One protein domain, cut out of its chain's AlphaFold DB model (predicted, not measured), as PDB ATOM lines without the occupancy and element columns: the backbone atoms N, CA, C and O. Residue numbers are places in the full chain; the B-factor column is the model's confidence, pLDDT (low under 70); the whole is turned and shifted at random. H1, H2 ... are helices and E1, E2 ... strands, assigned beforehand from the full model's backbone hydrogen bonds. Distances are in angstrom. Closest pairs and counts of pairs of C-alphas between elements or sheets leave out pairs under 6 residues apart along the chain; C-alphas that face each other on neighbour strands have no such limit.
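What this domain is: This is residues 187 to 363 of the 365 residues of an uncharacterized protein of Gemmatirosa kalamazoonesis (UniProt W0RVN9). One strongly twisted sheet, folded by a sharp bend in E4, curls round two helices, H1 and H4; H3 covers E2 at one edge of the sheet, and H2 bridges H1 and H3 away from the strands. The 177 printed residues hold four named helices and eight named strands, in the order E1 H1 H2 H3 E2 H4 E3 E4 E5 E6 E7 E8; the class is mixed. The sheet is branched at E4, and its neighbour pairs are antiparallel. The whole is compact, with a radius of gyration of the C-alphas of 15.0 A and spans of 43 by 34 by 29 A.

How they stand to each other: E1, residues 187 to 191, is an edge strand beside E4, residues 298 to 308, with N 190 and O 305 3.0 A apart. H1, residues 205 to 221, is on the sheet; its closest C-alphas to E4 are Ala 209 and Ala 301, 5.0 A. H2, residues 232 to 239, is not on the sheet; it touches residues 206 to 211 of H1, about perpendicular at 73 degrees, closest at C-alphas 207 and 235, 4.8 A. H3, residues 251 to 261, touches H2 at 79 degrees, about perpendicular, C-alphas 239 and 251 being closest at 4.7 A. H3 lies over edge strand E2, residues 266 to 270, at a height over the sheet of 8.3 A, and runs along it at 24 degrees on the local plane. H4, residues 274 to 282, is on the sheet and apart from H1; its closest C-alphas to E1 are 282 and 190, 5.6 A. E3, residues 286 to 291, has E4 on one side, with N 289 and O 300 2.9 A apart, and E8, residues 354 to 362, on the other side, with N 288 and O 358 2.8 A apart. E8 also pairs with E2, N 267 and O 361 being 2.8 A apart. E4 bends by 79 degrees at residue 301. E3 to E7 form a meander, each strand the antiparallel neighbour of the one before, and four hairpins. Every O i to N i+4 pair is within hydrogen-bond range in H1, H2, H3 and H4.

Where its parts are: E1 begins at C-alpha 187, (170.351, 173.713, 193.665). H1 is 24.2 A long, E4 24.6 A and E8 24.0 A. E5, residues 313 to 320, is 21.9 A; E6, residues 329 to 337, is 25.7 A; E7 is residues 342 to 344. E8 ends at C-alpha 362, (167.995, 152.936, 209.778).

The domain as a whole: The C-alphas farthest apart, Ala 224 and Gly 339, are 44.1 A apart. The printed part has no cut. The links E1 to H1 and H2 to H3 are long. Residues 293 to 294 are under 70 in pLDDT; the mean of the printed part is 96.5.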
ATOM      1  N   VAL A 187     171.308 174.382 194.568       98.12
ATOM      2  CA  VAL A 187     170.351 173.713 193.665       98.12
ATOM      3  C   VAL A 187     169.817 172.401 194.239       98.12
ATOM      4  O   VAL A 187     168.821 171.879 193.746       98.12
ATOM      5  N   ASP A 188     170.476 171.857 195.263       98.25
ATOM      6  CA  ASP A 188     169.999 170.724 196.054       98.25
ATOM      7  C   ASP A 188     170.687 170.741 197.426       98.25
ATOM      8  O   ASP A 188     171.817 171.223 197.534       98.25
ATOM      9  N   GLN A 189     170.033 170.223 198.464       98.19
ATOM     10  CA  GLN A 189     170.592 170.235 199.815       98.19
ATOM     11  C   GLN A 189     170.001 169.178 200.746       98.19
ATOM     12  O   GLN A 189     168.896 168.677 200.531       98.19
ATOM     13  N   ALA A 190     170.743 168.882 201.810       98.19
ATOM     14  CA  ALA A 190     170.273 168.153 202.977       98.19
ATOM     15  C   ALA A 190     170.998 168.649 204.230       98.19
ATOM     16  O   ALA A 190     172.171 169.017 204.165       98.19
ATOM     17  N   SER A 191     170.305 168.629 205.362       97.69
ATOM     18  CA  SER A 191     170.852 169.029 206.653       97.69
ATOM     19  C   SER A 191     170.273 168.190 207.785       97.69
ATOM     20  O   SER A 191     169.223 167.549 207.650       97.69
ATOM     21  N   HIS A 192     170.972 168.204 208.912       97.19
ATOM     22  CA  HIS A 192     170.562 167.566 210.149       97.19
ATOM     23  C   HIS A 192     170.322 168.621 211.221       97.19
ATOM     24  O   HIS A 192     171.238 169.317 211.645       97.19
ATOM     25  N   ALA A 193     169.076 168.720 211.666       96.25
ATOM     26  CA  ALA A 193     168.730 169.491 212.851       96.25
ATOM     27  C   ALA A 193     169.106 168.712 214.122       96.25
ATOM     28  O   ALA A 193     169.007 167.479 214.141       96.25
ATOM     29  N   ASN A 194     169.468 169.431 215.182       95.94
ATOM     30  CA  ASN A 194     169.797 168.944 216.519       95.94
ATOM     31  C   ASN A 194     170.886 167.863 216.499       95.94
ATOM     32  O   ASN A 194     170.770 166.830 217.161       95.94
ATOM     33  N   PHE A 195     171.921 168.073 215.684       97.75
ATOM     34  CA  PHE A 195     173.033 167.140 215.584       97.75
ATOM     35  C   PHE A 195     173.950 167.252 216.814       97.75
ATOM     36  O   PHE A 195     174.374 168.362 217.147       97.75
ATOM     37  N   PRO A 196     174.258 166.144 217.513       97.50
ATOM     38  CA  PRO A 196     175.138 166.179 218.670       97.50
ATOM     39  C   PRO A 196     176.590 166.412 218.243       97.50
ATOM     40  O   PRO A 196     177.028 165.951 217.189       97.50
ATOM     41  N   ASN A 197     177.358 167.072 219.105       97.00
ATOM     42  CA  ASN A 197     178.807 167.115 218.996       97.00
ATOM     43  C   ASN A 197     179.414 166.824 220.369       97.00
ATOM     44  O   ASN A 197     178.946 167.353 221.375       97.00
ATOM     45  N   GLN A 198     180.406 165.944 220.406       98.06
ATOM     46  CA  GLN A 198     181.021 165.435 221.627       98.06
ATOM     47  C   GLN A 198     182.515 165.745 221.575       98.06
ATOM     48  O   GLN A 198     183.122 165.611 220.511       98.06
ATOM     49  N   ASP A 199     183.094 166.109 222.721       97.94
ATOM     50  CA  ASP A 199     184.548 166.185 222.870       97.94
ATOM     51  C   ASP A 199     185.170 164.814 222.539       97.94
ATOM     52  O   ASP A 199     184.602 163.754 222.831       97.94
ATOM     53  N   ALA A 200     186.342 164.829 221.917       97.31
ATOM     54  CA  ALA A 200     187.068 163.658 221.458       97.31
ATOM     55  C   ALA A 200     188.438 163.582 222.132       97.31
ATOM     56  O   ALA A 200     189.139 164.581 222.280       97.31
ATOM     57  N   GLY A 201     188.884 162.380 222.490       96.81
ATOM     58  CA  GLY A 201     190.288 162.159 222.808       96.81
ATOM     59  C   GLY A 201     191.184 162.244 221.567       96.81
ATOM     60  O   GLY A 201     190.729 162.268 220.420       96.81
ATOM     61  N   LYS A 202     192.499 162.223 221.793       95.06
ATOM     62  CA  LYS A 202     193.500 162.137 220.726       95.06
ATOM     63  C   LYS A 202     193.222 160.963 219.778       95.06
ATOM     64  O   LYS A 202     193.091 159.819 220.221       95.06
ATOM     65  N   ASN A 203     193.201 161.253 218.475       95.62
ATOM     66  CA  ASN A 203     192.944 160.306 217.382       95.62
ATOM     67  C   ASN A 203     191.527 159.691 217.389       95.62
ATOM     68  O   ASN A 203     191.243 158.785 216.603       95.62
ATOM     69  N   GLU A 204     190.613 160.158 218.249       97.38
ATOM     70  CA  GLU A 204     189.257 159.605 218.391       97.38
ATOM     71  C   GLU A 204     188.252 160.171 217.376       97.38
ATOM     72  O   GLU A 204     187.050 159.956 217.513       97.38
ATOM     73  N   CYS A 205     188.712 160.830 216.308       97.00
ATOM     74  CA  CYS A 205     187.829 161.439 215.310       97.00
ATOM     75  C   CYS A 205     186.830 160.437 214.695       97.00
ATOM     76  O   CYS A 205     185.657 160.755 214.527       97.00
ATOM     77  N   GLY A 206     187.255 159.194 214.430       97.12
ATOM     78  CA  GLY A 206     186.390 158.131 213.900       97.12
ATOM     79  C   GLY A 206     185.301 157.670 214.879       97.12
ATOM     80  O   GLY A 206     184.123 157.687 214.513       97.12
ATOM     81  N   PRO A 207     185.658 157.264 216.113       98.44
ATOM     82  CA  PRO A 207     184.680 156.916 217.142       98.44
ATOM     83  C   PRO A 207     183.726 158.047 217.509       98.44
ATOM     84  O   PRO A 207     182.534 157.790 217.675       98.44
ATOM     85  N   THR A 208     184.218 159.285 217.589       98.44
ATOM     86  CA  THR A 208     183.384 160.452 217.891       98.44
ATOM     87  C   THR A 208     182.407 160.752 216.760       98.44
ATOM     88  O   THR A 208     181.212 160.877 217.026       98.44
ATOM     89  N   ALA A 209     182.861 160.773 215.500       98.25
ATOM     90  CA  ALA A 209     181.974 160.962 214.351       98.25
ATOM     91  C   ALA A 209     180.883 159.879 214.305       98.25
ATOM     92  O   ALA A 209     179.701 160.201 214.193       98.25
ATOM     93  N   ALA A 210     181.248 158.607 214.502       98.56
ATOM     94  CA  ALA A 210     180.281 157.511 214.544       98.56
ATOM     95  C   ALA A 210     179.291 157.619 215.712       98.56
ATOM     96  O   ALA A 210     178.093 157.414 215.525       98.56
ATOM     97  N   SER A 211     179.766 157.972 216.907       98.75
ATOM     98  CA  SER A 211     178.917 158.183 218.083       98.75
ATOM     99  C   SER A 211     177.898 159.303 217.838       98.75
ATOM    100  O   SER A 211     176.703 159.093 218.048       98.75
ATOM    101  N   ASN A 212     178.336 160.457 217.315       98.75
ATOM    102  CA  ASN A 212     177.447 161.577 216.982       98.75
ATOM    103  C   ASN A 212     176.347 161.147 215.991       98.75
ATOM    104  O   ASN A 212     175.155 161.340 216.243       98.75
ATOM    105  N   SER A 213     176.751 160.480 214.909       98.75
ATOM    106  CA  SER A 213     175.878 159.990 213.834       98.75
ATOM    107  C   SER A 213     174.797 159.035 214.349       98.75
ATOM    108  O   SER A 213     173.602 159.184 214.073       98.75
ATOM    109  N   LEU A 214     175.201 158.049 215.157       98.81
ATOM    110  CA  LEU A 214     174.298 157.038 215.707       98.81
ATOM    111  C   LEU A 214     173.350 157.621 216.763       98.81
ATOM    112  O   LEU A 214     172.175 157.245 216.794       98.81
ATOM    113  N   GLN A 215     173.822 158.553 217.596       98.75
ATOM    114  CA  GLN A 215     172.979 159.254 218.570       98.75
ATOM    115  C   GLN A 215     171.927 160.125 217.877       98.75
ATOM    116  O   GLN A 215     170.754 160.091 218.262       98.75
ATOM    117  N   TRP A 216     172.297 160.826 216.802       98.69
ATOM    118  CA  TRP A 216     171.338 161.579 215.998       98.69
ATOM    119  C   TRP A 216     170.284 160.669 215.358       98.69
ATOM    120  O   TRP A 216     169.084 160.923 215.490       98.69
ATOM    121  N   LEU A 217     170.696 159.560 214.727       98.62
ATOM    122  CA  LEU A 217     169.763 158.593 214.134       98.62
ATOM    123  C   LEU A 217     168.818 157.988 215.174       98.62
ATOM    124  O   LEU A 217     167.624 157.841 214.888       98.62
ATOM    125  N   LYS A 218     169.331 157.667 216.369       98.44
ATOM    126  CA  LYS A 218     168.527 157.205 217.506       98.44
ATOM    127  C   LYS A 218     167.468 158.239 217.874       98.44
ATOM    128  O   LYS A 218     166.291 157.881 217.926       98.44
ATOM    129  N   ALA A 219     167.864 159.491 218.107       98.31
ATOM    130  CA  ALA A 219     166.956 160.558 218.518       98.31
ATOM    131  C   ALA A 219     165.900 160.850 217.441       98.31
ATOM    132  O   ALA A 219     164.697 160.805 217.712       98.31
ATOM    133  N   LYS A 220     166.336 161.051 216.193       97.69
ATOM    134  CA  LYS A 220     165.471 161.354 215.047       97.69
ATOM    135  C   LYS A 220     164.417 160.279 214.792       97.69
ATOM    136  O   LYS A 220     163.268 160.604 214.503       97.69
ATOM    137  N   ASN A 221     164.799 159.004 214.885       97.81
ATOM    138  CA  ASN A 221     163.916 157.878 214.565       97.81
ATOM    139  C   ASN A 221     163.304 157.217 215.809       97.81
ATOM    140  O   ASN A 221     162.616 156.207 215.680       97.81
ATOM    141  N   LYS A 222     163.537 157.778 217.006       97.56
ATOM    142  CA  LYS A 222     163.049 157.257 218.295       97.56
ATOM    143  C   LYS A 222     163.396 155.777 218.496       97.56
ATOM    144  O   LYS A 222     162.561 154.979 218.925       97.56
ATOM    145  N   LEU A 223     164.624 155.397 218.142       97.25
ATOM    146  CA  LEU A 223     165.063 154.004 218.215       97.25
ATOM    147  C   LEU A 223     165.259 153.586 219.677       97.25
ATOM    148  O   LEU A 223     165.898 154.295 220.456       97.25
ATOM    149  N   ALA A 224     164.779 152.396 220.035       97.19
ATOM    150  CA  ALA A 224     165.021 151.777 221.339       97.19
ATOM    151  C   ALA A 224     166.431 151.154 221.402       97.19
ATOM    152  O   ALA A 224     166.590 149.943 221.543       97.19
ATOM    153  N   VAL A 225     167.459 151.986 221.231       97.75
ATOM    154  CA  VAL A 225     168.877 151.602 221.269       97.75
ATOM    155  C   VAL A 225     169.487 152.107 222.570       97.75
ATOM    156  O   VAL A 225     169.327 153.276 222.914       97.75
ATOM    157  N   ASP A 226     170.177 151.236 223.298       98.25
ATOM    158  CA  ASP A 226     170.924 151.613 224.502       98.25
ATOM    159  C   ASP A 226     172.085 152.557 224.133       98.25
ATOM    160  O   ASP A 226     172.851 152.264 223.212       98.25
ATOM    161  N   ASP A 227     172.221 153.679 224.847       98.44
ATOM    162  CA  ASP A 227     173.310 154.646 224.638       98.44
ATOM    163  C   ASP A 227     174.689 154.007 224.829       98.44
ATOM    164  O   ASP A 227     175.639 154.352 224.127       98.44
ATOM    165  N   ALA A 228     174.798 152.990 225.691       98.50
ATOM    166  CA  ALA A 228     176.041 152.254 225.897       98.50
ATOM    167  C   ALA A 228     176.501 151.454 224.663       98.50
ATOM    168  O   ALA A 228     177.654 151.027 224.621       98.50
ATOM    169  N   LEU A 229     175.632 151.226 223.669       98.62
ATOM    170  CA  LEU A 229     175.985 150.555 222.410       98.62
ATOM    171  C   LEU A 229     176.450 151.525 221.319       98.62
ATOM    172  O   LEU A 229     177.030 151.083 220.328       98.62
ATOM    173  N   ILE A 230     176.191 152.821 221.485       98.56
ATOM    174  CA  ILE A 230     176.476 153.866 220.489       98.56
ATOM    175  C   ILE A 230     177.323 155.014 221.054       98.56
ATOM    176  O   ILE A 230     177.468 156.044 220.408       98.56
ATOM    177  N   SER A 231     177.889 154.836 222.249       98.75
ATOM    178  CA  SER A 231     178.837 155.769 222.854       98.75
ATOM    179  C   SER A 231     180.193 155.752 222.143       98.75
ATOM    180  O   SER A 231     180.526 154.802 221.426       98.75
ATOM    181  N   ILE A 232     181.030 156.761 222.410       98.56
ATOM    182  CA  ILE A 232     182.417 156.813 221.914       98.56
ATOM    183  C   ILE A 232     183.182 155.544 222.318       98.56
ATOM    184  O   ILE A 232     183.820 154.911 221.479       98.56
ATOM    185  N   ASP A 233     183.054 155.089 223.567       98.62
ATOM    186  CA  ASP A 233     183.709 153.863 224.044       98.62
ATOM    187  C   ASP A 233     183.237 152.595 223.321       98.62
ATOM    188  O   ASP A 233     184.031 151.680 223.064       98.62
ATOM    189  N   ALA A 234     181.948 152.518 222.982       98.62
ATOM    190  CA  ALA A 234     181.424 151.429 222.171       98.62
ATOM    191  C   ALA A 234     181.988 151.489 220.749       98.62
ATOM    192  O   ALA A 234     182.427 150.461 220.229       98.62
ATOM    193  N   MET A 235     182.044 152.683 220.153       98.69
ATOM    194  CA  MET A 235     182.559 152.885 218.800       98.69
ATOM    195  C   MET A 235     184.064 152.642 218.699       98.69
ATOM    196  O   MET A 235     184.500 151.995 217.749       98.69
ATOM    197  N   LYS A 236     184.849 152.980 219.730       98.56
ATOM    198  CA  LYS A 236     186.267 152.595 219.836       98.56
ATOM    199  C   LYS A 236     186.441 151.082 219.712       98.56
ATOM    200  O   LYS A 236     187.255 150.609 218.918       98.56
ATOM    201  N   LYS A 237     185.638 150.302 220.442       98.38
ATOM    202  CA  LYS A 237     185.661 148.829 220.359       98.38
ATOM    203  C   LYS A 237     185.158 148.331 219.003       98.38
ATOM    204  O   LYS A 237     185.775 147.442 218.422       98.38
ATOM    205  N   ALA A 238     184.061 148.896 218.503       98.44
ATOM    206  CA  ALA A 238     183.409 148.483 217.262       98.44
ATOM    207  C   ALA A 238     184.286 148.713 216.025       98.44
ATOM    208  O   ALA A 238     184.328 147.869 215.136       98.44
ATOM    209  N   GLN A 239     184.995 149.840 215.976       98.44
ATOM    210  CA  GLN A 239     185.847 150.224 214.853       98.44
ATOM    211  C   GLN A 239     187.277 149.685 214.982       98.44
ATOM    212  O   GLN A 239     188.030 149.790 214.023       98.44
ATOM    213  N   GLY A 240     187.671 149.093 216.117       97.69
ATOM    214  CA  GLY A 240     189.043 148.622 216.335       97.69
ATOM    215  C   GLY A 240     190.041 149.760 216.569       97.69
ATOM    216  O   GLY A 240     191.163 149.708 216.072       97.69
ATOM    217  N   PHE A 241     189.618 150.796 217.294       98.00
ATOM    218  CA  PHE A 241     190.432 151.960 217.628       98.00
ATOM    219  C   PHE A 241     191.693 151.588 218.417       98.00
ATOM    220  O   PHE A 241     191.660 150.799 219.365       98.00
ATOM    221  N   ASN A 242     192.792 152.245 218.067       96.50
ATOM    222  CA  ASN A 242     194.055 152.240 218.779       96.50
ATOM    223  C   ASN A 242     194.518 153.689 218.973       96.50
ATOM    224  O   ASN A 242     194.598 154.442 218.010       96.50
ATOM    225  N   VAL A 243     194.886 154.071 220.196       94.50
ATOM    226  CA  VAL A 243     195.280 155.458 220.504       94.50
ATOM    227  C   VAL A 243     196.468 155.961 219.677       94.50
ATOM    228  O   VAL A 243     196.547 157.150 219.402       94.50
ATOM    229  N   ALA A 244     197.372 155.085 219.235       92.69
ATOM    230  CA  ALA A 244     198.534 155.474 218.440       92.69
ATOM    231  C   ALA A 244     198.205 155.698 216.956       92.69
ATOM    232  O   ALA A 244     198.915 156.439 216.288       92.69
ATOM    233  N   THR A 245     197.164 155.049 216.424       93.69
ATOM    234  CA  THR A 245     196.895 155.025 214.973       93.69
ATOM    235  C   THR A 245     195.453 155.365 214.595       93.69
ATOM    236  O   THR A 245     195.092 155.266 213.423       93.69
ATOM    237  N   GLY A 246     194.602 155.682 215.567       96.19
ATOM    238  CA  GLY A 246     193.161 155.802 215.381       96.19
ATOM    239  C   GLY A 246     192.514 154.480 214.946       96.19
ATOM    240  O   GLY A 246     192.800 153.424 215.510       96.19
ATOM    241  N   VAL A 247     191.623 154.514 213.957       97.12
ATOM    242  CA  VAL A 247     190.876 153.353 213.435       97.12
ATOM    243  C   VAL A 247     191.535 152.760 212.170       97.12
ATOM    244  O   VAL A 247     192.260 153.452 211.464       97.12
ATOM    245  N   PRO A 248     191.346 151.475 211.824       96.06
ATOM    246  CA  PRO A 248     191.882 150.889 210.593       96.06
ATOM    247  C   PRO A 248     191.099 151.347 209.349       96.06
ATOM    248  O   PRO A 248     189.956 151.768 209.450       96.06
ATOM    249  N   GLY A 249     191.645 151.198 208.136       94.19
ATOM    250  CA  GLY A 249     190.991 151.678 206.899       94.19
ATOM    251  C   GLY A 249     189.656 150.989 206.557       94.19
ATOM    252  O   GLY A 249     188.864 151.499 205.767       94.19
ATOM    253  N   ASN A 250     189.375 149.838 207.172       96.06
ATOM    254  CA  ASN A 250     188.105 149.116 207.080       96.06
ATOM    255  C   ASN A 250     187.172 149.366 208.284       96.06
ATOM    256  O   ASN A 250     186.249 148.578 208.500       96.06
ATOM    257  N   TRP A 251     187.402 150.429 209.062       96.81
ATOM    258  CA  TRP A 251     186.652 150.781 210.274       96.81
ATOM    259  C   TRP A 251     185.129 150.706 210.091       96.81
ATOM    260  O   TRP A 251     184.428 150.191 210.961       96.81
ATOM    261  N   TYR A 252     184.610 151.147 208.941       97.69
ATOM    262  CA  TYR A 252     183.172 151.183 208.665       97.69
ATOM    263  C   TYR A 252     182.572 149.778 208.522       97.69
ATOM    264  O   TYR A 252     181.449 149.541 208.953       97.69
ATOM    265  N   LEU A 253     183.335 148.807 208.002       98.25
ATOM    266  CA  LEU A 253     182.909 147.404 207.926       98.25
ATOM    267  C   LEU A 253     182.901 146.739 209.308       98.25
ATOM    268  O   LEU A 253     182.042 145.898 209.586       98.25
ATOM    269  N   LEU A 254     183.857 147.102 210.168       98.56
ATOM    270  CA  LEU A 254     183.916 146.620 211.549       98.56
ATOM    271  C   LEU A 254     182.738 147.172 212.363       98.56
ATOM    272  O   LEU A 254     182.045 146.400 213.030       98.56
ATOM    273  N   LYS A 255     182.441 148.468 212.205       98.44
ATOM    274  CA  LYS A 255     181.262 149.126 212.781       98.44
ATOM    275  C   LYS A 255     179.961 148.456 212.332       98.44
ATOM    276  O   LYS A 255     179.186 148.017 213.175       98.44
ATOM    277  N   ASP A 256     179.765 148.270 211.027       98.62
ATOM    278  CA  ASP A 256     178.588 147.594 210.458       98.62
ATOM    279  C   ASP A 256     178.379 146.188 211.052       98.62
ATOM    280  O   ASP A 256     177.271 145.777 211.406       98.62
ATOM    281  N   LYS A 257     179.474 145.426 211.186       98.62
ATOM    282  CA  LYS A 257     179.455 144.098 211.809       98.62
ATOM    283  C   LYS A 257     179.018 144.180 213.270       98.62
ATOM    284  O   LYS A 257     178.130 143.424 213.660       98.62
ATOM    285  N   TYR A 258     179.599 145.093 214.044       98.69
ATOM    286  CA  TYR A 258     179.237 145.309 215.441       98.69
ATOM    287  C   TYR A 258     177.749 145.659 215.597       98.69
ATOM    288  O   TYR A 258     177.058 145.023 216.393       98.69
ATOM    289  N   LEU A 259     177.232 146.608 214.807       98.56
ATOM    290  CA  LEU A 259     175.830 147.036 214.884       98.56
ATOM    291  C   LEU A 259     174.873 145.868 214.615       98.56
ATOM    292  O   LEU A 259     173.930 145.658 215.380       98.56
ATOM    293  N   ARG A 260     175.170 145.028 213.613       98.12
ATOM    294  CA  ARG A 260     174.404 143.797 213.355       98.12
ATOM    295  C   ARG A 260     174.451 142.805 214.512       98.12
ATOM    296  O   ARG A 260     173.410 142.290 214.912       98.12
ATOM    297  N   GLU A 261     175.637 142.519 215.048       98.31
ATOM    298  CA  GLU A 261     175.810 141.573 216.162       98.31
ATOM    299  C   GLU A 261     175.094 142.050 217.433       98.31
ATOM    300  O   GLU A 261     174.554 141.241 218.190       98.31
ATOM    301  N   LYS A 262     175.036 143.370 217.641       98.25
ATOM    302  CA  LYS A 262     174.304 144.018 218.735       98.25
ATOM    303  C   LYS A 262     172.833 144.286 218.430       98.25
ATOM    304  O   LYS A 262     172.135 144.797 219.299       98.25
ATOM    305  N   LYS A 263     172.350 143.900 217.244       97.56
ATOM    306  CA  LYS A 263     170.970 144.117 216.784       97.56
ATOM    307  C   LYS A 263     170.544 145.592 216.846       97.56
ATOM    308  O   LYS A 263     169.376 145.891 217.078       97.56
ATOM    309  N   VAL A 264     171.485 146.509 216.630       98.19
ATOM    310  CA  VAL A 264     171.184 147.927 216.430       98.19
ATOM    311  C   VAL A 264     170.602 148.070 215.017       98.19
ATOM    312  O   VAL A 264     171.245 147.615 214.069       98.19
ATOM    313  N   PRO A 265     169.403 148.655 214.832       97.94
ATOM    314  CA  PRO A 265     168.703 148.686 213.544       97.94
ATOM    315  C   PRO A 265     169.257 149.778 212.612       97.94
ATOM    316  O   PRO A 265     168.509 150.573 212.047       97.94
ATOM    317  N   ILE A 266     170.580 149.851 212.483       98.50
ATOM    318  CA  ILE A 266     171.310 150.805 211.650       98.50
ATOM    319  C   ILE A 266     172.306 150.016 210.804       98.50
ATOM    320  O   ILE A 266     172.944 149.079 211.282       98.50
ATOM    321  N   LYS A 267     172.410 150.381 209.527       98.31
ATOM    322  CA  LYS A 267     173.340 149.786 208.574       98.31
ATOM    323  C   LYS A 267     174.297 150.835 208.038       98.31
ATOM    324  O   LYS A 267     173.856 151.845 207.488       98.31
ATOM    325  N   THR A 268     175.574 150.486 208.086       98.50
ATOM    326  CA  THR A 268     176.689 151.272 207.569       98.50
ATOM    327  C   THR A 268     176.984 150.890 206.119       98.50
ATOM    328  O   THR A 268     176.975 149.703 205.768       98.50
ATOM    329  N   ARG A 269     177.255 151.861 205.242       97.31
ATOM    330  CA  ARG A 269     177.611 151.607 203.832       97.31
ATOM    331  C   ARG A 269     178.608 152.634 203.319       97.31
ATOM    332  O   ARG A 269     178.544 153.790 203.700       97.31
ATOM    333  N   ALA A 270     179.491 152.231 202.411       97.75
ATOM    334  CA  ALA A 270     180.286 153.188 201.648       97.75
ATOM    335  C   ALA A 270     179.439 153.813 200.527       97.75
ATOM    336  O   ALA A 270     178.652 153.117 199.881       97.75
ATOM    337  N   GLU A 271     179.645 155.102 200.275       97.69
ATOM    338  CA  GLU A 271     178.948 155.885 199.256       97.69
ATOM    339  C   GLU A 271     179.895 156.337 198.133       97.69
ATOM    340  O   GLU A 271     181.107 156.461 198.306       97.69
ATOM    341  N   GLY A 272     179.325 156.627 196.960       94.81
ATOM    342  CA  GLY A 272     180.054 157.067 195.762       94.81
ATOM    343  C   GLY A 272     180.456 158.550 195.763       94.81
ATOM    344  O   GLY A 272     180.220 159.239 194.772       94.81
ATOM    345  N   GLY A 273     181.009 159.062 196.866       97.06
ATOM    346  CA  GLY A 273     181.420 160.465 197.011       97.06
ATOM    347  C   GLY A 273     180.295 161.416 197.445       97.06
ATOM    348  O   GLY A 273     179.241 160.985 197.910       97.06
ATOM    349  N   LEU A 274     180.510 162.729 197.287       98.38
ATOM    350  CA  LEU A 274     179.614 163.775 197.814       98.38
ATOM    351  C   LEU A 274     178.194 163.755 197.219       98.38
ATOM    352  O   LEU A 274     177.225 164.068 197.907       98.38
ATOM    353  N   GLY A 275     178.031 163.323 195.965       98.38
ATOM    354  CA  GLY A 275     176.698 163.093 195.398       98.38
ATOM    355  C   GLY A 275     175.948 161.949 196.094       98.38
ATOM    356  O   GLY A 275     174.743 162.052 196.324       98.38
ATOM    357  N   GLY A 276     176.668 160.884 196.469       98.50
ATOM    358  CA  GLY A 276     176.139 159.781 197.275       98.50
ATOM    359  C   GLY A 276     175.800 160.225 198.698       98.50
ATOM    360  O   GLY A 276     174.710 159.918 199.172       98.50
ATOM    361  N   ALA A 277     176.667 161.037 199.319       98.62
ATOM    362  CA  ALA A 277     176.407 161.661 200.619       98.62
ATOM    363  C   ALA A 277     175.079 162.433 200.628       98.62
ATOM    364  O   ALA A 277     174.190 162.135 201.422       98.62
ATOM    365  N   LEU A 278     174.903 163.369 199.686       98.69
ATOM    366  CA  LEU A 278     173.672 164.153 199.554       98.69
ATOM    367  C   LEU A 278     172.446 163.247 199.360       98.69
ATOM    368  O   LEU A 278     171.422 163.430 200.017       98.69
ATOM    369  N   ALA A 279     172.543 162.238 198.489       98.62
ATOM    370  CA  ALA A 279     171.449 161.299 198.261       98.62
ATOM    371  C   ALA A 279     171.101 160.467 199.512       98.62
ATOM    372  O   ALA A 279     169.924 160.172 199.732       98.62
ATOM    373  N   ALA A 280     172.094 160.088 200.321       98.62
ATOM    374  CA  ALA A 280     171.899 159.368 201.576       98.62
ATOM    375  C   ALA A 280     171.250 160.264 202.643       98.62
ATOM    376  O   ALA A 280     170.226 159.886 203.215       98.62
ATOM    377  N   MET A 281     171.759 161.484 202.840       98.62
ATOM    378  CA  MET A 281     171.192 162.437 203.802       98.62
ATOM    379  C   MET A 281     169.734 162.787 203.476       98.62
ATOM    380  O   MET A 281     168.888 162.812 204.371       98.62
ATOM    381  N   LYS A 282     169.380 162.940 202.189       98.25
ATOM    382  CA  LYS A 282     167.981 163.143 201.751       98.25
ATOM    383  C   LYS A 282     167.059 161.962 202.063       98.25
ATOM    384  O   LYS A 282     165.859 162.157 202.229       98.25
ATOM    385  N   LYS A 283     167.597 160.743 202.167       98.00
ATOM    386  CA  LYS A 283     166.858 159.546 202.619       98.00
ATOM    387  C   LYS A 283     166.774 159.445 204.143       98.00
ATOM    388  O   LYS A 283     166.274 158.455 204.666       98.00
ATOM    389  N   GLY A 284     167.256 160.462 204.851       97.94
ATOM    390  CA  GLY A 284     167.237 160.534 206.300       97.94
ATOM    391  C   GLY A 284     168.379 159.794 206.988       97.94
ATOM    392  O   GLY A 284     168.328 159.702 208.213       97.94
ATOM    393  N   CYS A 285     169.369 159.315 206.230       98.69
ATOM    394  CA  CYS A 285     170.600 158.743 206.763       98.69
ATOM    395  C   CYS A 285     171.526 159.833 207.315       98.69
ATOM    396  O   CYS A 285     171.378 161.018 206.993       98.69
ATOM    397  N   ASP A 286     172.489 159.400 208.117       98.69
ATOM    398  CA  ASP A 286     173.647 160.200 208.487       98.69
ATOM    399  C   ASP A 286     174.848 159.898 207.571       98.69
ATOM    400  O   ASP A 286     174.834 158.871 206.881       98.69
ATOM    401  N   VAL A 287     175.842 160.791 207.512       98.75
ATOM    402  CA  VAL A 287     177.052 160.628 206.701       98.75
ATOM    403  C   VAL A 287     178.310 161.025 207.478       98.75
ATOM    404  O   VAL A 287     178.441 162.138 207.971       98.75
ATOM    405  N   GLU A 288     179.301 160.143 207.441       98.44
ATOM    406  CA  GLU A 288     180.669 160.367 207.901       98.44
ATOM    407  C   GLU A 288     181.591 160.496 206.679       98.44
ATOM    408  O   GLU A 288     181.465 159.743 205.703       98.44
ATOM    409  N   ILE A 289     182.539 161.434 206.711       97.69
ATOM    410  CA  ILE A 289     183.508 161.626 205.626       97.69
ATOM    411  C   ILE A 289     184.946 161.535 206.129       97.69
ATOM    412  O   ILE A 289     185.297 162.063 207.183       97.69
ATOM    413  N   GLY A 290     185.781 160.864 205.339       95.94
ATOM    414  CA  GLY A 290     187.231 160.849 205.485       95.94
ATOM    415  C   GLY A 290     187.875 161.937 204.642       95.94
ATOM    416  O   GLY A 290     187.554 162.083 203.458       95.94
ATOM    417  N   ILE A 291     188.783 162.691 205.255       93.88
ATOM    418  CA  ILE A 291     189.501 163.808 204.642       93.88
ATOM    419  C   ILE A 291     191.008 163.581 204.780       93.88
ATOM    420  O   ILE A 291     191.480 163.094 205.805       93.88
ATOM    421  N   SER A 292     191.752 164.010 203.755       81.06
ATOM    422  CA  SER A 292     193.214 163.904 203.622       81.06
ATOM    423  C   SER A 292     193.708 162.497 203.279       81.06
ATOM    424  O   SER A 292     193.531 161.582 204.063       81.06
ATOM    425  N   GLY A 293     194.369 162.349 202.127       64.69
ATOM    426  CA  GLY A 293     195.336 161.279 201.846       64.69
ATOM    427  C   GLY A 293     194.875 159.812 201.844       64.69
ATOM    428  O   GLY A 293     193.713 159.451 202.016       64.69
ATOM    429  N   ASN A 294     195.853 158.943 201.590       66.69
ATOM    430  CA  ASN A 294     195.797 157.515 201.885       66.69
ATOM    431  C   ASN A 294     197.100 157.164 202.625       66.69
ATOM    432  O   ASN A 294     198.153 157.153 201.977       66.69
ATOM    433  N   PRO A 295     197.063 156.914 203.942       79.62
ATOM    434  CA  PRO A 295     195.866 156.721 204.768       79.62
ATOM    435  C   PRO A 295     195.092 158.014 205.097       79.62
ATOM    436  O   PRO A 295     195.607 159.110 204.888       79.62
ATOM    437  N   ILE A 296     193.838 157.865 205.556       86.38
ATOM    438  CA  ILE A 296     192.923 158.986 205.840       86.38
ATOM    439  C   ILE A 296     193.436 159.780 207.049       86.38
ATOM    440  O   ILE A 296     193.646 159.207 208.116       86.38
ATOM    441  N   GLY A 297     193.599 161.093 206.895       88.25
ATOM    442  CA  GLY A 297     194.051 161.968 207.975       88.25
ATOM    443  C   GLY A 297     192.993 162.140 209.059       88.25
ATOM    444  O   GLY A 297     193.258 161.849 210.211       88.25
ATOM    445  N   HIS A 298     191.770 162.547 208.713       95.38
ATOM    446  CA  HIS A 298     190.732 162.874 209.705       95.38
ATOM    447  C   HIS A 298     189.347 162.370 209.291       95.38
ATOM    448  O   HIS A 298     189.042 162.296 208.099       95.38
ATOM    449  N   LEU A 299     188.506 162.040 210.274       96.31
ATOM    450  CA  LEU A 299     187.106 161.640 210.078       96.31
ATOM    451  C   LEU A 299     186.184 162.650 210.759       96.31
ATOM    452  O   LEU A 299     186.396 162.989 211.919       96.31
ATOM    453  N   VAL A 300     185.148 163.094 210.052       97.56
ATOM    454  CA  VAL A 300     184.159 164.054 210.565       97.56
ATOM    455  C   VAL A 300     182.740 163.617 210.205       97.56
ATOM    456  O   VAL A 300     182.543 162.891 209.225       97.56
ATOM    457  N   ALA A 301     181.753 164.069 210.978       98.38
ATOM    458  CA  ALA A 301     180.342 163.928 210.621       98.38
ATOM    459  C   ALA A 301     179.914 165.087 209.706       98.38
ATOM    460  O   ALA A 301     180.310 166.235 209.918       98.38
ATOM    461  N   LEU A 302     179.115 164.788 208.684       98.31
ATOM    462  CA  LEU A 302     178.597 165.753 207.718       98.31
ATOM    463  C   LEU A 302     177.169 166.145 208.104       98.31
ATOM    464  O   LEU A 302     176.225 165.405 207.835       98.31
ATOM    465  N   THR A 303     177.007 167.328 208.692       98.00
ATOM    466  CA  THR A 303     175.712 167.805 209.211       98.00
ATOM    467  C   THR A 303     174.915 168.612 208.201       98.00
ATOM    468  O   THR A 303     173.699 168.767 208.329       98.00
ATOM    469  N   GLU A 304     175.568 169.096 207.147       98.19
ATOM    470  CA  GLU A 304     174.914 169.752 206.024       98.19
ATOM    471  C   GLU A 304     175.716 169.567 204.742       98.19
ATOM    472  O   GLU A 304     176.944 169.636 204.735       98.19
ATOM    473  N   ILE A 305     175.003 169.400 203.632       98.62
ATOM    474  CA  ILE A 305     175.573 169.393 202.291       98.62
ATOM    475  C   ILE A 305     174.659 170.150 201.333       98.62
ATOM    476  O   ILE A 305     173.476 169.835 201.193       98.62
ATOM    477  N   LYS A 306     175.228 171.127 200.631       98.62
ATOM    478  CA  LYS A 306     174.570 171.903 199.577       98.62
ATOM    479  C   LYS A 306     175.306 171.712 198.272       98.62
ATOM    480  O   LYS A 306     176.483 172.042 198.178       98.62
ATOM    481  N   LYS A 307     174.610 171.229 197.247       98.56
ATOM    482  CA  LYS A 307     175.101 171.261 195.871       98.56
ATOM    483  C   LYS A 307     174.808 172.633 195.289       98.56
ATOM    484  O   LYS A 307     173.661 173.072 195.307       98.56
ATOM    485  N   LEU A 308     175.820 173.285 194.739       98.50
ATOM    486  CA  LEU A 308     175.704 174.620 194.174       98.50
ATOM    487  C   LEU A 308     175.502 174.581 192.655       98.50
ATOM    488  O   LEU A 308     175.798 173.586 191.986       98.50
ATOM    489  N   LYS A 309     174.982 175.676 192.094       97.88
ATOM    490  CA  LYS A 309     174.680 175.812 190.661       97.88
ATOM    491  C   LYS A 309     175.907 175.620 189.764       97.88
ATOM    492  O   LYS A 309     175.790 175.021 188.698       97.88
ATOM    493  N   ASN A 310     177.075 176.080 190.201       96.19
ATOM    494  CA  ASN A 310     178.363 175.873 189.529       96.19
ATOM    495  C   ASN A 310     178.927 174.436 189.659       96.19
ATOM    496  O   ASN A 310     180.008 174.161 189.144       96.19
ATOM    497  N   GLY A 311     178.224 173.521 190.337       97.50
ATOM    498  CA  GLY A 311     178.644 172.135 190.546       97.50
ATOM    499  C   GLY A 311     179.522 171.899 191.777       97.50
ATOM    500  O   GLY A 311     179.826 170.740 192.063       97.50
ATOM    501  N   SER A 312     179.906 172.951 192.508       98.06
ATOM    502  CA  SER A 312     180.599 172.824 193.791       98.06
ATOM    503  C   SER A 312     179.666 172.349 194.899       98.06
ATOM    504  O   SER A 312     178.447 172.255 194.721       98.06
ATOM    505  N   PHE A 313     180.252 172.015 196.046       98.50
ATOM    506  CA  PHE A 313     179.493 171.736 197.259       98.50
ATOM    507  C   PHE A 313     179.919 172.667 198.389       98.50
ATOM    508  O   PHE A 313     181.091 173.022 198.484       98.50
ATOM    509  N   VAL A 314     178.977 173.021 199.258       98.19
ATOM    510  CA  VAL A 314     179.252 173.563 200.596       98.19
ATOM    511  C   VAL A 314     178.910 172.478 201.600       98.19
ATOM    512  O   VAL A 314     177.843 171.869 201.499       98.19
ATOM    513  N   LEU A 315     179.820 172.219 202.529       98.06
ATOM    514  CA  LEU A 315     179.688 171.216 203.574       98.06
ATOM    515  C   LEU A 315     179.725 171.922 204.932       98.06
ATOM    516  O   LEU A 315     180.573 172.791 205.135       98.06
ATOM    517  N   GLN A 316     178.843 171.530 205.850       97.56
ATOM    518  CA  GLN A 316     179.049 171.762 207.280       97.56
ATOM    519  C   GLN A 316     179.545 170.463 207.889       97.56
ATOM    520  O   GLN A 316     178.888 169.424 207.771       97.56
ATOM    521  N   ILE A 317     180.716 170.523 208.506       97.25
ATOM    522  CA  ILE A 317     181.330 169.377 209.163       97.25
ATOM    523  C   ILE A 317     181.364 169.620 210.660       97.25
ATOM    524  O   ILE A 317     181.737 170.696 211.115       97.25
ATOM    525  N   THR A 318     180.970 168.614 211.426       96.81
ATOM    526  CA  THR A 318     180.876 168.699 212.879       96.81
ATOM    527  C   THR A 318     181.883 167.736 213.492       96.81
ATOM    528  O   THR A 318     181.868 166.534 213.209       96.81
ATOM    529  N   HIS A 319     182.796 168.286 214.292       96.81
ATOM    530  CA  HIS A 319     183.877 167.550 214.946       96.81
ATOM    531  C   HIS A 319     184.409 168.320 216.160       96.81
ATOM    532  O   HIS A 319     183.921 169.401 216.487       96.81
ATOM    533  N   ASP A 320     185.413 167.753 216.814       96.62
ATOM    534  CA  ASP A 320     186.221 168.418 217.830       96.62
ATOM    535  C   ASP A 320     187.498 168.983 217.179       96.62
ATOM    536  O   ASP A 320     188.220 168.232 216.509       96.62
ATOM    537  N   SER A 321     187.727 170.294 217.302       94.69
ATOM    538  CA  SER A 321     188.905 171.021 216.810       94.69
ATOM    539  C   SER A 321     190.009 171.215 217.852       94.69
ATOM    540  O   SER A 321     191.054 171.768 217.514       94.69
ATOM    541  N   ASP A 322     189.797 170.791 219.099       95.00
ATOM    542  CA  ASP A 322     190.777 170.847 220.189       95.00
ATOM    543  C   ASP A 322     190.769 169.518 220.961       95.00
ATOM    544  O   ASP A 322     190.410 169.433 222.138       95.00
ATOM    545  N   GLN A 323     191.154 168.451 220.254       93.56
ATOM    546  CA  GLN A 323     191.092 167.089 220.771       93.56
ATOM    547  C   GLN A 323     191.865 166.946 222.085       93.56
ATOM    548  O   GLN A 323     192.989 167.422 222.244       93.56
ATOM    549  N   SER A 324     191.317 166.144 222.994       94.38
ATOM    550  CA  SER A 324     191.790 165.938 224.370       94.38
ATOM    551  C   SER A 324     191.546 167.117 225.317       94.38
ATOM    552  O   SER A 324     191.971 167.042 226.475       94.38
ATOM    553  N   LYS A 325     190.847 168.169 224.875       94.06
ATOM    554  CA  LYS A 325     190.340 169.238 225.740       94.06
ATOM    555  C   LYS A 325     188.812 169.263 225.726       94.06
ATOM    556  O   LYS A 325     188.164 168.712 224.848       94.06
ATOM    557  N   VAL A 326     188.237 169.874 226.757       94.38
ATOM    558  CA  VAL A 326     186.785 170.073 226.859       94.38
ATOM    559  C   VAL A 326     186.401 171.338 226.104       94.38
ATOM    560  O   VAL A 326     187.046 172.371 226.290       94.38
ATOM    561  N   GLY A 327     185.315 171.281 225.333       93.06
ATOM    562  CA  GLY A 327     184.756 172.438 224.636       93.06
ATOM    563  C   GLY A 327     185.377 172.712 223.267       93.06
ATOM    564  O   GLY A 327     185.162 173.793 222.723       93.06
ATOM    565  N   GLY A 328     186.116 171.752 222.704       93.31
ATOM    566  CA  GLY A 328     186.686 171.848 221.357       93.31
ATOM    567  C   GLY A 328     185.674 171.571 220.237       93.31
ATOM    568  O   GLY A 328     186.000 171.660 219.057       93.31
ATOM    569  N   THR A 329     184.421 171.251 220.571       95.50
ATOM    570  CA  THR A 329     183.361 170.969 219.597       95.50
ATOM    571  C   THR A 329     183.046 172.171 218.704       95.50
ATOM    572  O   THR A 329     182.592 173.209 219.188       95.50
ATOM    573  N   VAL A 330     183.166 172.000 217.387       94.50
ATOM    574  CA  VAL A 330     182.870 173.030 216.381       94.50
ATOM    575  C   VAL A 330     182.031 172.490 215.224       94.50
ATOM    576  O   VAL A 330     181.864 171.282 215.032       94.50
ATOM    577  N   THR A 331     181.459 173.407 214.444       95.44
ATOM    578  CA  THR A 331     180.926 173.113 213.113       95.44
ATOM    579  C   THR A 331     181.529 174.095 212.120       95.44
ATOM    580  O   THR A 331     181.265 175.296 212.196       95.44
ATOM    581  N   GLU A 332     182.359 173.572 211.226       94.69
ATOM    582  CA  GLU A 332     183.131 174.350 210.259       94.69
ATOM    583  C   GLU A 332     182.445 174.328 208.888       94.69
ATOM    584  O   GLU A 332     181.892 173.306 208.461       94.69
ATOM    585  N   THR A 333     182.511 175.454 208.173       95.75
ATOM    586  CA  THR A 333     181.998 175.554 206.803       95.75
ATOM    587  C   THR A 333     183.130 175.383 205.798       95.75
ATOM    588  O   THR A 333     184.040 176.208 205.738       95.75
ATOM    589  N   VAL A 334     183.038 174.376 204.928       96.31
ATOM    590  CA  VAL A 334     184.011 174.172 203.843       96.31
ATOM    591  C   VAL A 334     183.344 174.077 202.479       96.31
ATOM    592  O   VAL A 334     182.164 173.760 202.345       96.31
ATOM    593  N   THR A 335     184.115 174.347 201.432       97.50
ATOM    594  CA  THR A 335     183.679 174.261 200.036       97.50
ATOM    595  C   THR A 335     184.482 173.210 199.295       97.50
ATOM    596  O   THR A 335     185.695 173.144 199.448       97.50
ATOM    597  N   TRP A 336     183.831 172.400 198.468       97.94
ATOM    598  CA  TRP A 336     184.490 171.458 197.568       97.94
ATOM    599  C   TRP A 336     184.433 171.972 196.132       97.94
ATOM    600  O   TRP A 336     183.345 172.218 195.613       97.94
ATOM    601  N   ASP A 337     185.589 172.101 195.487       96.69
ATOM    602  CA  ASP A 337     185.720 172.563 194.105       96.69
ATOM    603  C   ASP A 337     185.784 171.364 193.135       96.69
ATOM    604  O   ASP A 337     186.716 170.559 193.218       96.69
ATOM    605  N   PRO A 338     184.839 171.226 192.183       96.62
ATOM    606  CA  PRO A 338     184.839 170.135 191.212       96.62
ATOM    607  C   PRO A 338     185.993 170.208 190.213       96.62
ATOM    608  O   PRO A 338     186.358 169.182 189.642       96.62
ATOM    609  N   GLY A 339     186.551 171.397 189.973       96.31
ATOM    610  CA  GLY A 339     187.655 171.599 189.041       96.31
ATOM    611  C   GLY A 339     188.973 171.037 189.566       96.31
ATOM    612  O   GLY A 339     189.759 170.493 188.792       96.31
ATOM    613  N   THR A 340     189.208 171.132 190.877       95.38
ATOM    614  CA  THR A 340     190.413 170.592 191.529       95.38
ATOM    615  C   THR A 340     190.160 169.268 192.247       95.38
ATOM    616  O   THR A 340     191.104 168.534 192.527       95.38
ATOM    617  N   GLY A 341     188.903 168.960 192.570       95.88
ATOM    618  CA  GLY A 341     188.526 167.845 193.433       95.88
ATOM    619  C   GLY A 341     188.866 168.067 194.910       95.88
ATOM    620  O   GLY A 341     188.815 167.108 195.683       95.88
ATOM    621  N   THR A 342     189.213 169.296 195.313       95.94
ATOM    622  CA  THR A 342     189.705 169.613 196.661       95.94
ATOM    623  C   THR A 342     188.729 170.459 197.468       95.94
ATOM    624  O   THR A 342     187.926 171.218 196.929       95.94
ATOM    625  N   LEU A 343     188.844 170.352 198.784       95.88
ATOM    626  CA  LEU A 343     188.164 171.169 199.766       95.88
ATOM    627  C   LEU A 343     188.948 172.461 200.049       95.88
ATOM    628  O   LEU A 343     190.173 172.489 199.940       95.88
ATOM    629  N   ASN A 344     188.242 173.518 200.443       95.00
ATOM    630  CA  ASN A 344     188.781 174.802 200.891       95.00
ATOM    631  C   ASN A 344     187.940 175.308 202.068       95.00
ATOM    632  O   ASN A 344     186.726 175.106 202.075       95.00
ATOM    633  N   GLY A 345     188.553 175.990 203.031       92.69
ATOM    634  CA  GLY A 345     187.832 176.578 204.164       92.69
ATOM    635  C   GLY A 345     188.708 176.670 205.397       92.69
ATOM    636  O   GLY A 345     188.962 177.770 205.851       92.69
ATOM    637  N   THR A 346     189.258 175.543 205.854       94.12
ATOM    638  CA  THR A 346     189.950 175.468 207.151       94.12
ATOM    639  C   THR A 346     191.439 175.111 206.996       94.12
ATOM    640  O   THR A 346     191.821 174.500 205.985       94.12
ATOM    641  N   PRO A 347     192.307 175.437 207.977       94.50
ATOM    642  CA  PRO A 347     193.753 175.206 207.884       94.50
ATOM    643  C   PRO A 347     194.144 173.735 207.686       94.50
ATOM    644  O   PRO A 347     195.139 173.433 207.021       94.50
ATOM    645  N   TRP A 348     193.349 172.815 208.238       93.69
ATOM    646  CA  TRP A 348     193.567 171.370 208.162       93.69
ATOM    647  C   TRP A 348     192.860 170.710 206.968       93.69
ATOM    648  O   TRP A 348     193.076 169.529 206.709       93.69
ATOM    649  N   ILE A 349     192.029 171.436 206.214       93.38
ATOM    650  CA  ILE A 349     191.302 170.911 205.045       93.38
ATOM    651  C   ILE A 349     191.820 171.483 203.731       93.38
ATOM    652  O   ILE A 349     191.747 170.805 202.703       93.38
ATOM    653  N   ASN A 350     192.290 172.729 203.725       93.50
ATOM    654  CA  ASN A 350     192.488 173.472 202.489       93.50
ATOM    655  C   ASN A 350     193.435 172.742 201.512       93.50
ATOM    656  O   ASN A 350     194.556 172.372 201.854       93.50
ATOM    657  N   GLY A 351     192.961 172.507 200.285       92.88
ATOM    658  CA  GLY A 351     193.672 171.761 199.244       92.88
ATOM    659  C   GLY A 351     193.577 170.231 199.337       92.88
ATOM    660  O   GLY A 351     194.219 169.545 198.542       92.88
ATOM    661  N   ARG A 352     192.788 169.669 200.260       94.00
ATOM    662  CA  ARG A 352     192.685 168.212 200.479       94.00
ATOM    663  C   ARG A 352     191.438 167.615 199.851       94.00
ATOM    664  O   ARG A 352     190.493 168.320 199.529       94.00
ATOM    665  N   THR A 353     191.419 166.302 199.663       95.25
ATOM    666  CA  THR A 353     190.303 165.595 199.022       95.25
ATOM    667  C   THR A 353     189.432 164.865 200.042       95.25
ATOM    668  O   THR A 353     189.892 164.492 201.124       95.25
ATOM    669  N   VAL A 354     188.171 164.632 199.668       96.38
ATOM    670  CA  VAL A 354     187.307 163.649 200.334       96.38
ATOM    671  C   VAL A 354     187.712 162.269 199.830       96.38
ATOM    672  O   VAL A 354     187.588 161.978 198.639       96.38
ATOM    673  N   THR A 355     188.223 161.431 200.720       94.38
ATOM    674  CA  THR A 355     188.803 160.122 200.381       94.38
ATOM    675  C   THR A 355     187.813 158.988 200.593       94.38
ATOM    676  O   THR A 355     187.858 157.979 199.890       94.38
ATOM    677  N   GLN A 356     186.885 159.164 201.532       95.62
ATOM    678  CA  GLN A 356     185.863 158.184 201.853       95.62
ATOM    679  C   GLN A 356     184.573 158.884 202.270       95.62
ATOM    680  O   GLN A 356     184.603 159.917 202.931       95.62
ATOM    681  N   VAL A 357     183.441 158.302 201.888       98.12
ATOM    682  CA  VAL A 357     182.110 158.720 202.329       98.12
ATOM    683  C   VAL A 357     181.390 157.473 202.811       98.12
ATOM    684  O   VAL A 357     181.340 156.472 202.093       98.12
ATOM    685  N   VAL A 358     180.861 157.525 204.025       98.44
ATOM    686  CA  VAL A 358     180.153 156.422 204.672       98.44
ATOM    687  C   VAL A 358     178.802 156.931 205.140       98.44
ATOM    688  O   VAL A 358     178.734 157.993 205.738       98.44
ATOM    689  N   SER A 359     177.731 156.193 204.867       98.69
ATOM    690  CA  SER A 359     176.392 156.503 205.359       98.69
ATOM    691  C   SER A 359     175.945 155.529 206.443       98.69
ATOM    692  O   SER A 359     176.247 154.333 206.388       98.69
ATOM    693  N   GLU A 360     175.165 156.043 207.390       98.62
ATOM    694  CA  GLU A 360     174.453 155.277 208.408       98.62
ATOM    695  C   GLU A 360     172.947 155.428 208.199       98.62
ATOM    696  O   GLU A 360     172.391 156.522 208.292       98.62
ATOM    697  N   CYS A 361     172.256 154.327 207.912       98.56
ATOM    698  CA  CYS A 361     170.824 154.348 207.620       98.56
ATOM    699  C   CYS A 361     170.060 153.389 208.529       98.56
ATOM    700  O   CYS A 361     170.451 152.228 208.669       98.56
ATOM    701  N   VAL A 362     168.920 153.831 209.068       98.19
ATOM    702  CA  VAL A 362     167.995 152.936 209.778       98.19
ATOM    703  C   VAL A 362     167.520 151.830 208.837       98.19
ATOM    704  O   VAL A 362     167.105 152.080 207.704       98.19
ATOM    705  N   THR A 363     167.589 150.588 209.298       95.81
ATOM    706  CA  THR A 363     167.033 149.438 208.590       95.81
ATOM    707  C   THR A 363     165.554 149.313 208.929       95.81
ATOM    708  O   THR A 363     165.207 149.216 210.103       95.81
TER     709      THR A 363